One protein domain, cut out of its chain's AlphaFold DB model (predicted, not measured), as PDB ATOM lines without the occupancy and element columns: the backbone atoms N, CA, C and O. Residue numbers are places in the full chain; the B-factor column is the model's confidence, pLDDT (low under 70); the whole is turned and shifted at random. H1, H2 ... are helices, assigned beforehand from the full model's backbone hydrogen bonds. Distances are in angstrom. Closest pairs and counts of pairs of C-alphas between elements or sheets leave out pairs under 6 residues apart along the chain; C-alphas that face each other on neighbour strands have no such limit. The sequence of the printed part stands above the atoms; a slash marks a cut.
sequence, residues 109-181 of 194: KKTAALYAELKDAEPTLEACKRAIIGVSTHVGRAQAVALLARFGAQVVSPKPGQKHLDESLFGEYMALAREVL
ATOM      1  N   LYS A 109     223.666 282.321 284.892       81.38
ATOM      2  CA  LYS A 109     222.471 282.067 285.716       81.38
ATOM      3  C   LYS A 109     221.174 282.557 285.060       81.38
ATOM      4  O   LYS A 109     220.129 281.951 285.257       81.38
ATOM      5  N   LYS A 110     221.235 283.650 284.291       82.94
ATOM      6  CA  LYS A 110     220.082 284.251 283.598       82.94
ATOM      7  C   LYS A 110     219.760 283.509 282.304       82.94
ATOM      8  O   LYS A 110     218.600 283.392 281.933       82.94
ATOM      9  N   THR A 111     220.786 282.995 281.636       83.69
ATOM     10  CA  THR A 111     220.666 282.267 280.373       83.69
ATOM     11  C   THR A 111     220.481 280.763 280.553       83.69
ATOM     12  O   THR A 111     220.144 280.105 279.580       83.69
ATOM     13  N   ALA A 112     220.632 280.207 281.762       81.50
ATOM     14  CA  ALA A 112     220.517 278.769 282.032       81.50
ATOM     15  C   ALA A 112     219.178 278.157 281.583       81.50
ATOM     16  O   ALA A 112     219.167 277.081 280.989       81.50
ATOM     17  N   ALA A 113     218.059 278.851 281.817       81.25
ATOM     18  CA  ALA A 113     216.741 278.393 281.371       81.25
ATOM     19  C   ALA A 113     216.641 278.361 279.836       81.25
ATOM     20  O   ALA A 113     216.177 277.383 279.259       81.25
ATOM     21  N   LEU A 114     217.154 279.404 279.180       81.62
ATOM     22  CA  LEU A 114     217.151 279.528 277.723       81.62
ATOM     23  C   LEU A 114     218.118 278.518 277.081       81.62
ATOM     24  O   LEU A 114     217.804 277.913 276.067       81.62
ATOM     25  N   TYR A 115     219.261 278.256 277.716       82.12
ATOM     26  CA  TYR A 115     220.192 277.201 277.324       82.12
ATOM     27  C   TYR A 115     219.561 275.808 277.434       82.12
ATOM     28  O   TYR A 115     219.704 275.013 276.514       82.12
ATOM     29  N   ALA A 116     218.845 275.505 278.522       84.25
ATOM     30  CA  ALA A 116     218.188 274.210 278.696       84.25
ATOM     31  C   ALA A 116     217.099 273.951 277.643       84.25
ATOM     32  O   ALA A 116     216.918 272.812 277.235       84.25
ATOM     33  N   GLU A 117     216.420 275.000 277.177       80.75
ATOM     34  CA  GLU A 117     215.446 274.913 276.086       80.75
ATOM     35  C   GLU A 117     216.129 274.771 274.711       80.75
ATOM     36  O   GLU A 117     215.688 273.996 273.867       80.75
ATOM     37  N   LEU A 118     217.234 275.490 274.481       82.00
ATOM     38  CA  LEU A 118     217.914 275.526 273.181       82.00
ATOM     39  C   LEU A 118     218.978 274.434 272.979       82.00
ATOM     40  O   LEU A 118     219.421 274.237 271.842       82.00
ATOM     41  N   LYS A 119     219.417 273.737 274.036       80.25
ATOM     42  CA  LYS A 119     220.423 272.662 273.940       80.25
ATOM     43  C   LYS A 119     219.895 271.443 273.180       80.25
ATOM     44  O   LYS A 119     220.661 270.830 272.446       80.25
ATOM     45  N   ASP A 120     218.602 271.152 273.324       77.62
ATOM     46  CA  ASP A 120     217.935 270.010 272.687       77.62
ATOM     47  C   ASP A 120     217.182 270.417 271.403       77.62
ATOM     48  O   ASP A 120     216.707 269.563 270.663       77.62
ATOM     49  N   ALA A 121     217.079 271.722 271.117       76.31
ATOM     50  CA  ALA A 121     216.416 272.232 269.921       76.31
ATOM     51  C   ALA A 121     217.258 271.992 268.654       76.31
ATOM     52  O   ALA A 121     218.475 272.180 268.664       76.31
ATOM     53  N   GLU A 122     216.620 271.646 267.536       78.94
ATOM     54  CA  GLU A 122     217.307 271.567 266.243       78.94
ATOM     55  C   GLU A 122     217.807 272.951 265.786       78.94
ATOM     56  O   GLU A 122     217.160 273.966 266.083       78.94
ATOM     57  N   PRO A 123     218.939 273.022 265.056       78.50
ATOM     58  CA  PRO A 123     219.510 274.267 264.543       78.50
ATOM     59  C   PRO A 123     218.689 274.818 263.368       78.50
ATOM     60  O   PRO A 123     219.120 274.852 262.222       78.50
ATOM     61  N   THR A 124     217.469 275.246 263.672       82.56
ATOM     62  CA  THR A 124     216.538 275.886 262.744       82.56
ATOM     63  C   THR A 124     216.659 277.406 262.828       82.56
ATOM     64  O   THR A 124     217.160 277.964 263.809       82.56
ATOM     65  N   LEU A 125     216.143 278.105 261.818       81.19
ATOM     66  CA  LEU A 125     216.121 279.568 261.768       81.19
ATOM     67  C   LEU A 125     215.405 280.189 262.984       81.19
ATOM     68  O   LEU A 125     215.859 281.195 263.534       81.19
ATOM     69  N   GLU A 126     214.322 279.566 263.451       82.94
ATOM     70  CA  GLU A 126     213.585 280.008 264.642       82.94
ATOM     71  C   GLU A 126     214.390 279.783 265.931       82.94
ATOM     72  O   GLU A 126     214.425 280.666 266.792       82.94
ATOM     73  N   ALA A 127     215.121 278.667 266.040       83.25
ATOM     74  CA  ALA A 127     216.037 278.433 267.154       83.25
ATOM     75  C   ALA A 127     217.190 279.451 267.158       83.25
ATOM     76  O   ALA A 127     217.496 280.025 268.205       83.25
ATOM     77  N   CYS A 128     217.758 279.766 265.990       83.56
ATOM     78  CA  CYS A 128     218.816 280.767 265.849       83.56
ATOM     79  C   CYS A 128     218.334 282.176 266.236       83.56
ATOM     80  O   CYS A 128     219.036 282.911 266.941       83.56
ATOM     81  N   LYS A 129     217.110 282.551 265.830       86.50
ATOM     82  CA  LYS A 129     216.463 283.808 266.241       86.50
ATOM     83  C   LYS A 129     216.214 283.847 267.747       86.50
ATOM     84  O   LYS A 129     216.498 284.847 268.402       86.50
ATOM     85  N   ARG A 130     215.699 282.761 268.320       86.06
ATOM     86  CA  ARG A 130     215.463 282.674 269.765       86.06
ATOM     87  C   ARG A 130     216.776 282.773 270.542       86.06
ATOM     88  O   ARG A 130     216.831 283.481 271.545       86.06
ATOM     89  N   ALA A 131     217.844 282.160 270.029       85.38
ATOM     90  CA  ALA A 131     219.183 282.245 270.594       85.38
ATOM     91  C   ALA A 131     219.706 283.684 270.580       85.38
ATOM     92  O   ALA A 131     220.101 284.189 271.628       85.38
ATOM     93  N   ILE A 132     219.656 284.379 269.432       87.06
ATOM     94  CA  ILE A 132     220.181 285.751 269.340       87.06
ATOM     95  C   ILE A 132     219.395 286.725 270.216       87.06
ATOM     96  O   ILE A 132     219.986 287.590 270.861       87.06
ATOM     97  N   ILE A 133     218.069 286.576 270.276       88.75
ATOM     98  CA  ILE A 133     217.206 287.410 271.119       88.75
ATOM     99  C   ILE A 133     217.507 287.135 272.594       88.75
ATOM    100  O   ILE A 133     217.648 288.078 273.375       88.75
ATOM    101  N   GLY A 134     217.674 285.865 272.971       85.62
ATOM    102  CA  GLY A 134     218.057 285.466 274.323       85.62
ATOM    103  C   GLY A 134     219.421 286.020 274.732       85.62
ATOM    104  O   GLY A 134     219.545 286.612 275.804       85.62
ATOM    105  N   VAL A 135     220.427 285.920 273.856       86.19
ATOM    106  CA  VAL A 135     221.752 286.519 274.074       86.19
ATOM    107  C   VAL A 135     221.633 288.040 274.193       86.19
ATOM    108  O   VAL A 135     222.105 288.614 275.170       86.19
ATOM    109  N   SER A 136     220.924 288.709 273.283       86.81
ATOM    110  CA  SER A 136     220.757 290.166 273.336       86.81
ATOM    111  C   SER A 136     220.052 290.644 274.610       86.81
ATOM    112  O   SER A 136     220.350 291.742 275.078       86.81
ATOM    113  N   THR A 137     219.111 289.861 275.141       86.94
ATOM    114  CA  THR A 137     218.283 290.234 276.300       86.94
ATOM    115  C   THR A 137     218.983 289.939 277.627       86.94
ATOM    116  O   THR A 137     218.897 290.736 278.559       86.94
ATOM    117  N   HIS A 138     219.679 288.805 277.731       84.25
ATOM    118  CA  HIS A 138     220.230 288.327 279.004       84.25
ATOM    119  C   HIS A 138     221.745 288.496 279.141       84.25
ATOM    120  O   HIS A 138     222.238 288.569 280.270       84.25
ATOM    121  N   VAL A 139     222.471 288.559 278.022       83.94
ATOM    122  CA  VAL A 139     223.928 288.753 277.979       83.94
ATOM    123  C   VAL A 139     224.249 290.203 277.633       83.94
ATOM    124  O   VAL A 139     224.967 290.873 278.369       83.94
ATOM    125  N   GLY A 140     223.664 290.695 276.541       84.69
ATOM    126  CA  GLY A 140     223.827 292.063 276.071       84.69
ATOM    127  C   GLY A 140     223.798 292.168 274.549       84.69
ATOM    128  O   GLY A 140     224.121 291.229 273.816       84.69
ATOM    129  N   ARG A 141     223.405 293.347 274.054       83.50
ATOM    130  CA  ARG A 141     223.332 293.626 272.612       83.50
ATOM    131  C   ARG A 141     224.701 293.517 271.931       83.50
ATOM    132  O   ARG A 141     224.766 293.022 270.812       83.50
ATOM    133  N   ALA A 142     225.778 293.943 272.591       84.44
ATOM    134  CA  ALA A 142     227.129 293.880 272.030       84.44
ATOM    135  C   ALA A 142     227.559 292.435 271.732       84.44
ATOM    136  O   ALA A 142     228.135 292.161 270.686       84.44
ATOM    137  N   GLN A 143     227.196 291.496 272.603       84.56
ATOM    138  CA  GLN A 143     227.520 290.078 272.494       84.56
ATOM    139  C   GLN A 143     226.699 289.401 271.401       84.56
ATOM    140  O   GLN A 143     227.228 288.576 270.664       84.56
ATOM    141  N   ALA A 144     225.432 289.786 271.241       84.50
ATOM    142  CA  ALA A 144     224.614 289.342 270.117       84.50
ATOM    143  C   ALA A 144     225.202 289.814 268.772       84.50
ATOM    144  O   ALA A 144     225.387 289.017 267.855       84.50
ATOM    145  N   VAL A 145     225.563 291.096 268.665       85.44
ATOM    146  CA  VAL A 145     226.203 291.635 267.453       85.44
ATOM    147  C   VAL A 145     227.532 290.932 267.185       85.44
ATOM    148  O   VAL A 145     227.782 290.519 266.058       85.44
ATOM    149  N   ALA A 146     228.344 290.726 268.221       85.50
ATOM    150  CA  ALA A 146     229.610 290.016 268.120       85.50
ATOM    151  C   ALA A 146     229.440 288.563 267.646       85.50
ATOM    152  O   ALA A 146     230.191 288.085 266.798       85.50
ATOM    153  N   LEU A 147     228.423 287.869 268.159       86.06
ATOM    154  CA  LEU A 147     228.115 286.499 267.771       86.06
ATOM    155  C   LEU A 147     227.786 286.404 266.277       86.06
ATOM    156  O   LEU A 147     228.307 285.526 265.601       86.06
ATOM    157  N   LEU A 148     226.972 287.324 265.752       85.31
ATOM    158  CA  LEU A 148     226.639 287.372 264.325       85.31
ATOM    159  C   LEU A 148     227.829 287.806 263.461       85.31
ATOM    160  O   LEU A 148     228.060 287.223 262.401       85.31
ATOM    161  N   ALA A 149     228.617 288.774 263.938       86.06
ATOM    162  CA  ALA A 149     229.784 289.290 263.231       86.06
ATOM    163  C   ALA A 149     230.828 288.202 262.945       86.06
ATOM    164  O   ALA A 149     231.445 288.225 261.882       86.06
ATOM    165  N   ARG A 150     230.980 287.203 263.829       82.44
ATOM    166  CA  ARG A 150     231.880 286.059 263.591       82.44
ATOM    167  C   ARG A 150     231.521 285.223 262.372       82.44
ATOM    168  O   ARG A 150     232.410 284.668 261.742       82.44
ATOM    169  N   PHE A 151     230.241 285.164 262.034       83.75
ATOM    170  CA  PHE A 151     229.755 284.471 260.843       83.75
ATOM    171  C   PHE A 151     229.554 285.437 259.666       83.75
ATOM    172  O   PHE A 151     228.895 285.100 258.688       83.75
ATOM    173  N   GLY A 152     230.076 286.670 259.759       79.94
ATOM    174  CA  GLY A 152     229.918 287.701 258.731       79.94
ATOM    175  C   GLY A 152     228.480 288.208 258.563       79.94
ATOM    176  O   GLY A 152     228.177 288.873 257.568       79.94
ATOM    177  N   ALA A 153     227.599 287.906 259.520       83.62
ATOM    178  CA  ALA A 153     226.190 288.266 259.501       83.62
ATOM    179  C   ALA A 153     225.909 289.477 260.404       83.62
ATOM    180  O   ALA A 153     226.586 289.726 261.397       83.62
ATOM    181  N   GLN A 154     224.866 290.233 260.071       81.12
ATOM    182  CA  GLN A 154     224.282 291.271 260.932       81.12
ATOM    183  C   GLN A 154     222.916 290.856 261.478       81.12
ATOM    184  O   GLN A 154     222.463 291.391 262.489       81.12
ATOM    185  N   VAL A 155     222.260 289.895 260.826       80.69
ATOM    186  CA  VAL A 155     220.932 289.388 261.181       80.69
ATOM    187  C   VAL A 155     220.852 287.888 260.943       80.69
ATOM    188  O   VAL A 155     221.517 287.353 260.071       80.69
ATOM    189  N   VAL A 156     220.002 287.198 261.699       77.44
ATOM    190  CA  VAL A 156     219.736 285.764 261.481       77.44
ATOM    191  C   VAL A 156     218.806 285.539 260.283       77.44
ATOM    192  O   VAL A 156     218.874 284.513 259.625       77.44
ATOM    193  N   SER A 157     217.925 286.498 259.987       75.06
ATOM    194  CA  SER A 157     216.933 286.402 258.911       75.06
ATOM    195  C   SER A 157     217.232 287.377 257.771       75.06
ATOM    196  O   SER A 157     217.693 288.486 258.061       75.06
ATOM    197  N   PRO A 158     216.882 287.042 256.515       73.56
ATOM    198  CA  PRO A 158     217.056 287.939 255.378       73.56
ATOM    199  C   PRO A 158     216.290 289.245 255.609       73.56
ATOM    200  O   PRO A 158     215.068 289.264 255.763       73.56
ATOM    201  N   LYS A 159     217.035 290.348 255.675       77.38
ATOM    202  CA  LYS A 159     216.514 291.709 255.825       77.38
ATOM    203  C   LYS A 159     217.090 292.564 254.698       77.38
ATOM    204  O   LYS A 159     218.274 292.417 254.388       77.38
ATOM    205  N   PRO A 160     216.294 293.450 254.077       66.50
ATOM    206  CA  PRO A 160     216.787 294.288 252.993       66.50
ATOM    207  C   PRO A 160     217.969 295.138 253.477       66.50
ATOM    208  O   PRO A 160     217.872 295.827 254.492       66.50
ATOM    209  N   GLY A 161     219.092 295.052 252.761       75.62
ATOM    210  CA  GLY A 161     220.308 295.820 253.045       75.62
ATOM    211  C   GLY A 161     221.222 295.266 254.144       75.62
ATOM    212  O   GLY A 161     222.211 295.921 254.459       75.62
ATOM    213  N   GLN A 162     220.946 294.089 254.725       80.56
ATOM    214  CA  GLN A 162     221.814 293.478 255.742       80.56
ATOM    215  C   GLN A 162     222.248 292.058 255.369       80.56
ATOM    216  O   GLN A 162     221.461 291.267 254.846       80.56
ATOM    217  N   LYS A 163     223.511 291.723 255.671       82.19
ATOM    218  CA  LYS A 163     224.021 290.353 255.539       82.19
ATOM    219  C   LYS A 163     223.321 289.463 256.560       82.19
ATOM    220  O   LYS A 163     223.368 289.752 257.758       82.19
ATOM    221  N   HIS A 164     222.657 288.420 256.080       83.25
ATOM    222  CA  HIS A 164     221.993 287.448 256.933       83.25
ATOM    223  C   HIS A 164     222.866 286.215 257.141       83.25
ATOM    224  O   HIS A 164     223.783 285.964 256.361       83.25
ATOM    225  N   LEU A 165     222.599 285.494 258.224       82.56
ATOM    226  CA  LEU A 165     223.250 284.233 258.531       82.56
ATOM    227  C   LEU A 165     222.831 283.185 257.495       82.56
ATOM    228  O   LEU A 165     221.640 283.030 257.224       82.56
ATOM    229  N   ASP A 166     223.817 282.496 256.931       80.94
ATOM    230  CA  ASP A 166     223.589 281.422 255.973       80.94
ATOM    231  C   ASP A 166     223.060 280.168 256.682       80.94
ATOM    232  O   ASP A 166     223.485 279.856 257.799       80.94
ATOM    233  N   GLU A 167     222.150 279.436 256.037       81.69
ATOM    234  CA  GLU A 167     221.550 278.226 256.615       81.69
ATOM    235  C   GLU A 167     222.595 277.133 256.870       81.69
ATOM    236  O   GLU A 167     222.490 276.391 257.848       81.69
ATOM    237  N   SER A 168     223.655 277.085 256.053       84.69
ATOM    238  CA  SER A 168     224.781 276.163 256.251       84.69
ATOM    239  C   SER A 168     225.525 276.407 257.570       84.69
ATOM    240  O   SER A 168     226.067 275.472 258.158       84.69
ATOM    241  N   LEU A 169     225.493 277.642 258.079       83.00
ATOM    242  CA  LEU A 169     226.172 278.056 259.305       83.00
ATOM    243  C   LEU A 169     225.267 277.983 260.541       83.00
ATOM    244  O   LEU A 169     225.734 278.244 261.648       83.00
ATOM    245  N   PHE A 170     223.988 277.607 260.406       81.81
ATOM    246  CA  PHE A 170     223.060 277.539 261.544       81.81
ATOM    247  C   PHE A 170     223.510 276.548 262.618       81.81
ATOM    248  O   PHE A 170     223.361 276.832 263.808       81.81
ATOM    249  N   GLY A 171     224.094 275.415 262.219       82.81
ATOM    250  CA  GLY A 171     224.633 274.424 263.153       82.81
ATOM    251  C   GLY A 171     225.776 274.984 264.001       82.81
ATOM    252  O   GLY A 171     225.733 274.910 265.231       82.81
ATOM    253  N   GLU A 172     226.764 275.603 263.355       84.50
ATOM    254  CA  GLU A 172     227.933 276.199 264.015       84.50
ATOM    255  C   GLU A 172     227.554 277.420 264.859       84.50
ATOM    256  O   GLU A 172     227.999 277.564 266.001       84.50
ATOM    257  N   TYR A 173     226.665 278.264 264.337       86.19
ATOM    258  CA  TYR A 173     226.115 279.403 265.056       86.19
ATOM    259  C   TYR A 173     225.379 278.965 266.323       86.19
ATOM    260  O   TYR A 173     225.607 279.534 267.389       86.19
ATOM    261  N   MET A 174     224.525 277.940 266.246       83.94
ATOM    262  CA  MET A 174     223.812 277.419 267.413       83.94
ATOM    263  C   MET A 174     224.752 276.769 268.423       83.94
ATOM    264  O   MET A 174     224.545 276.938 269.625       83.94
ATOM    265  N   ALA A 175     225.792 276.066 267.970       85.75
ATOM    266  CA  ALA A 175     226.818 275.525 268.855       85.75
ATOM    267  C   ALA A 175     227.519 276.650 269.635       85.75
ATOM    268  O   ALA A 175     227.557 276.612 270.865       85.75
ATOM    269  N   LEU A 176     227.962 277.707 268.948       83.81
ATOM    270  CA  LEU A 176     228.600 278.851 269.598       83.81
ATOM    271  C   LEU A 176     227.617 279.618 270.497       83.81
ATOM    272  O   LEU A 176     227.948 279.964 271.629       83.81
ATOM    273  N   ALA A 177     226.380 279.835 270.047       84.75
ATOM    274  CA  ALA A 177     225.340 280.486 270.839       84.75
ATOM    275  C   ALA A 177     225.057 279.719 272.139       84.75
ATOM    276  O   ALA A 177     224.900 280.334 273.193       84.75
ATOM    277  N   ARG A 178     225.042 278.381 272.093       86.38
ATOM    278  CA  ARG A 178     224.905 277.524 273.278       86.38
ATOM    279  C   ARG A 178     226.064 277.709 274.245       86.38
ATOM    280  O   ARG A 178     225.817 277.810 275.441       86.38
ATOM    281  N   GLU A 179     227.301 277.814 273.772       83.00
ATOM    282  CA  GLU A 179     228.452 278.065 274.648       83.00
ATOM    283  C   GLU A 179     228.424 279.461 275.286       83.00
ATOM    284  O   GLU A 179     228.748 279.616 276.470       83.00
ATOM    285  N   VAL A 180     227.965 280.466 274.537       85.06
ATOM    286  CA  VAL A 180     227.760 281.831 275.047       85.06
ATOM    287  C   VAL A 180     226.643 281.866 276.090       85.06
ATOM    288  O   VAL A 180     226.812 282.453 277.163       85.06
ATOM    289  N   LEU A 181     225.522 281.189 275.832       83.06
ATOM    290  CA  LEU A 181     224.420 281.033 276.787       83.06
ATOM    291  C   LEU A 181     224.833 280.196 278.006       83.06
ATOM    292  O   LEU A 181     224.412 280.482 279.125       83.06
TER     293      LEU A 181
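Overview. This is residues 109 to 181 of the 194 residues of an uncharacterized protein of Burkholderia singularis (UniProt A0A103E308). Helices H1, H2 and H4 form a three-helix bundle, with H3 packed on H2 and a loop reaching to Gly 161 away from H1. The 73 printed residues have four named helices, H1 to H4 in order: all helix. The whole is compact, radius of gyration of the C-alphas 11.2 A, spans 35, 24 and 17 A.

Along the chain. H4, residues 167 to 181, measures 20.6 A from C-alpha 167 at (221.550, 278.226, 256.615) to C-alpha 181 at (224.420, 281.033, 276.787). H2, residues 125 to 138, measures 19.8 A, H1, residues 109 to 118, 14.9 A, and H3, residues 141 to 149, 12.2 A.

Arrangement. Look at Cys 128 and Met 174, the closest C-alphas, 6.2 A, where H2 touches H4, a shallow tilt of 28 degrees, the same way. H1 and H2 form a hairpin, 5 degrees, closest C-alphas Lys 110 and His 138, 6.1 A. H2 touches H3 with residues 132 to 136 alone, closest C-alphas Ser 136 and Ala 144, 5.1 A. H1 and H3 are apart. Every O i to N i+4 pair is within hydrogen-bond range in H2 and H3, 4 of 6 in H1, 9 of 11 in H4.

Size, cuts and confidence. The farthest C-alphas, Lys 109 and Gly 161, are 35.5 A apart. The printed part has no cut; the H3 to H4 link is long, and residue 160 alone is under pLDDT 70.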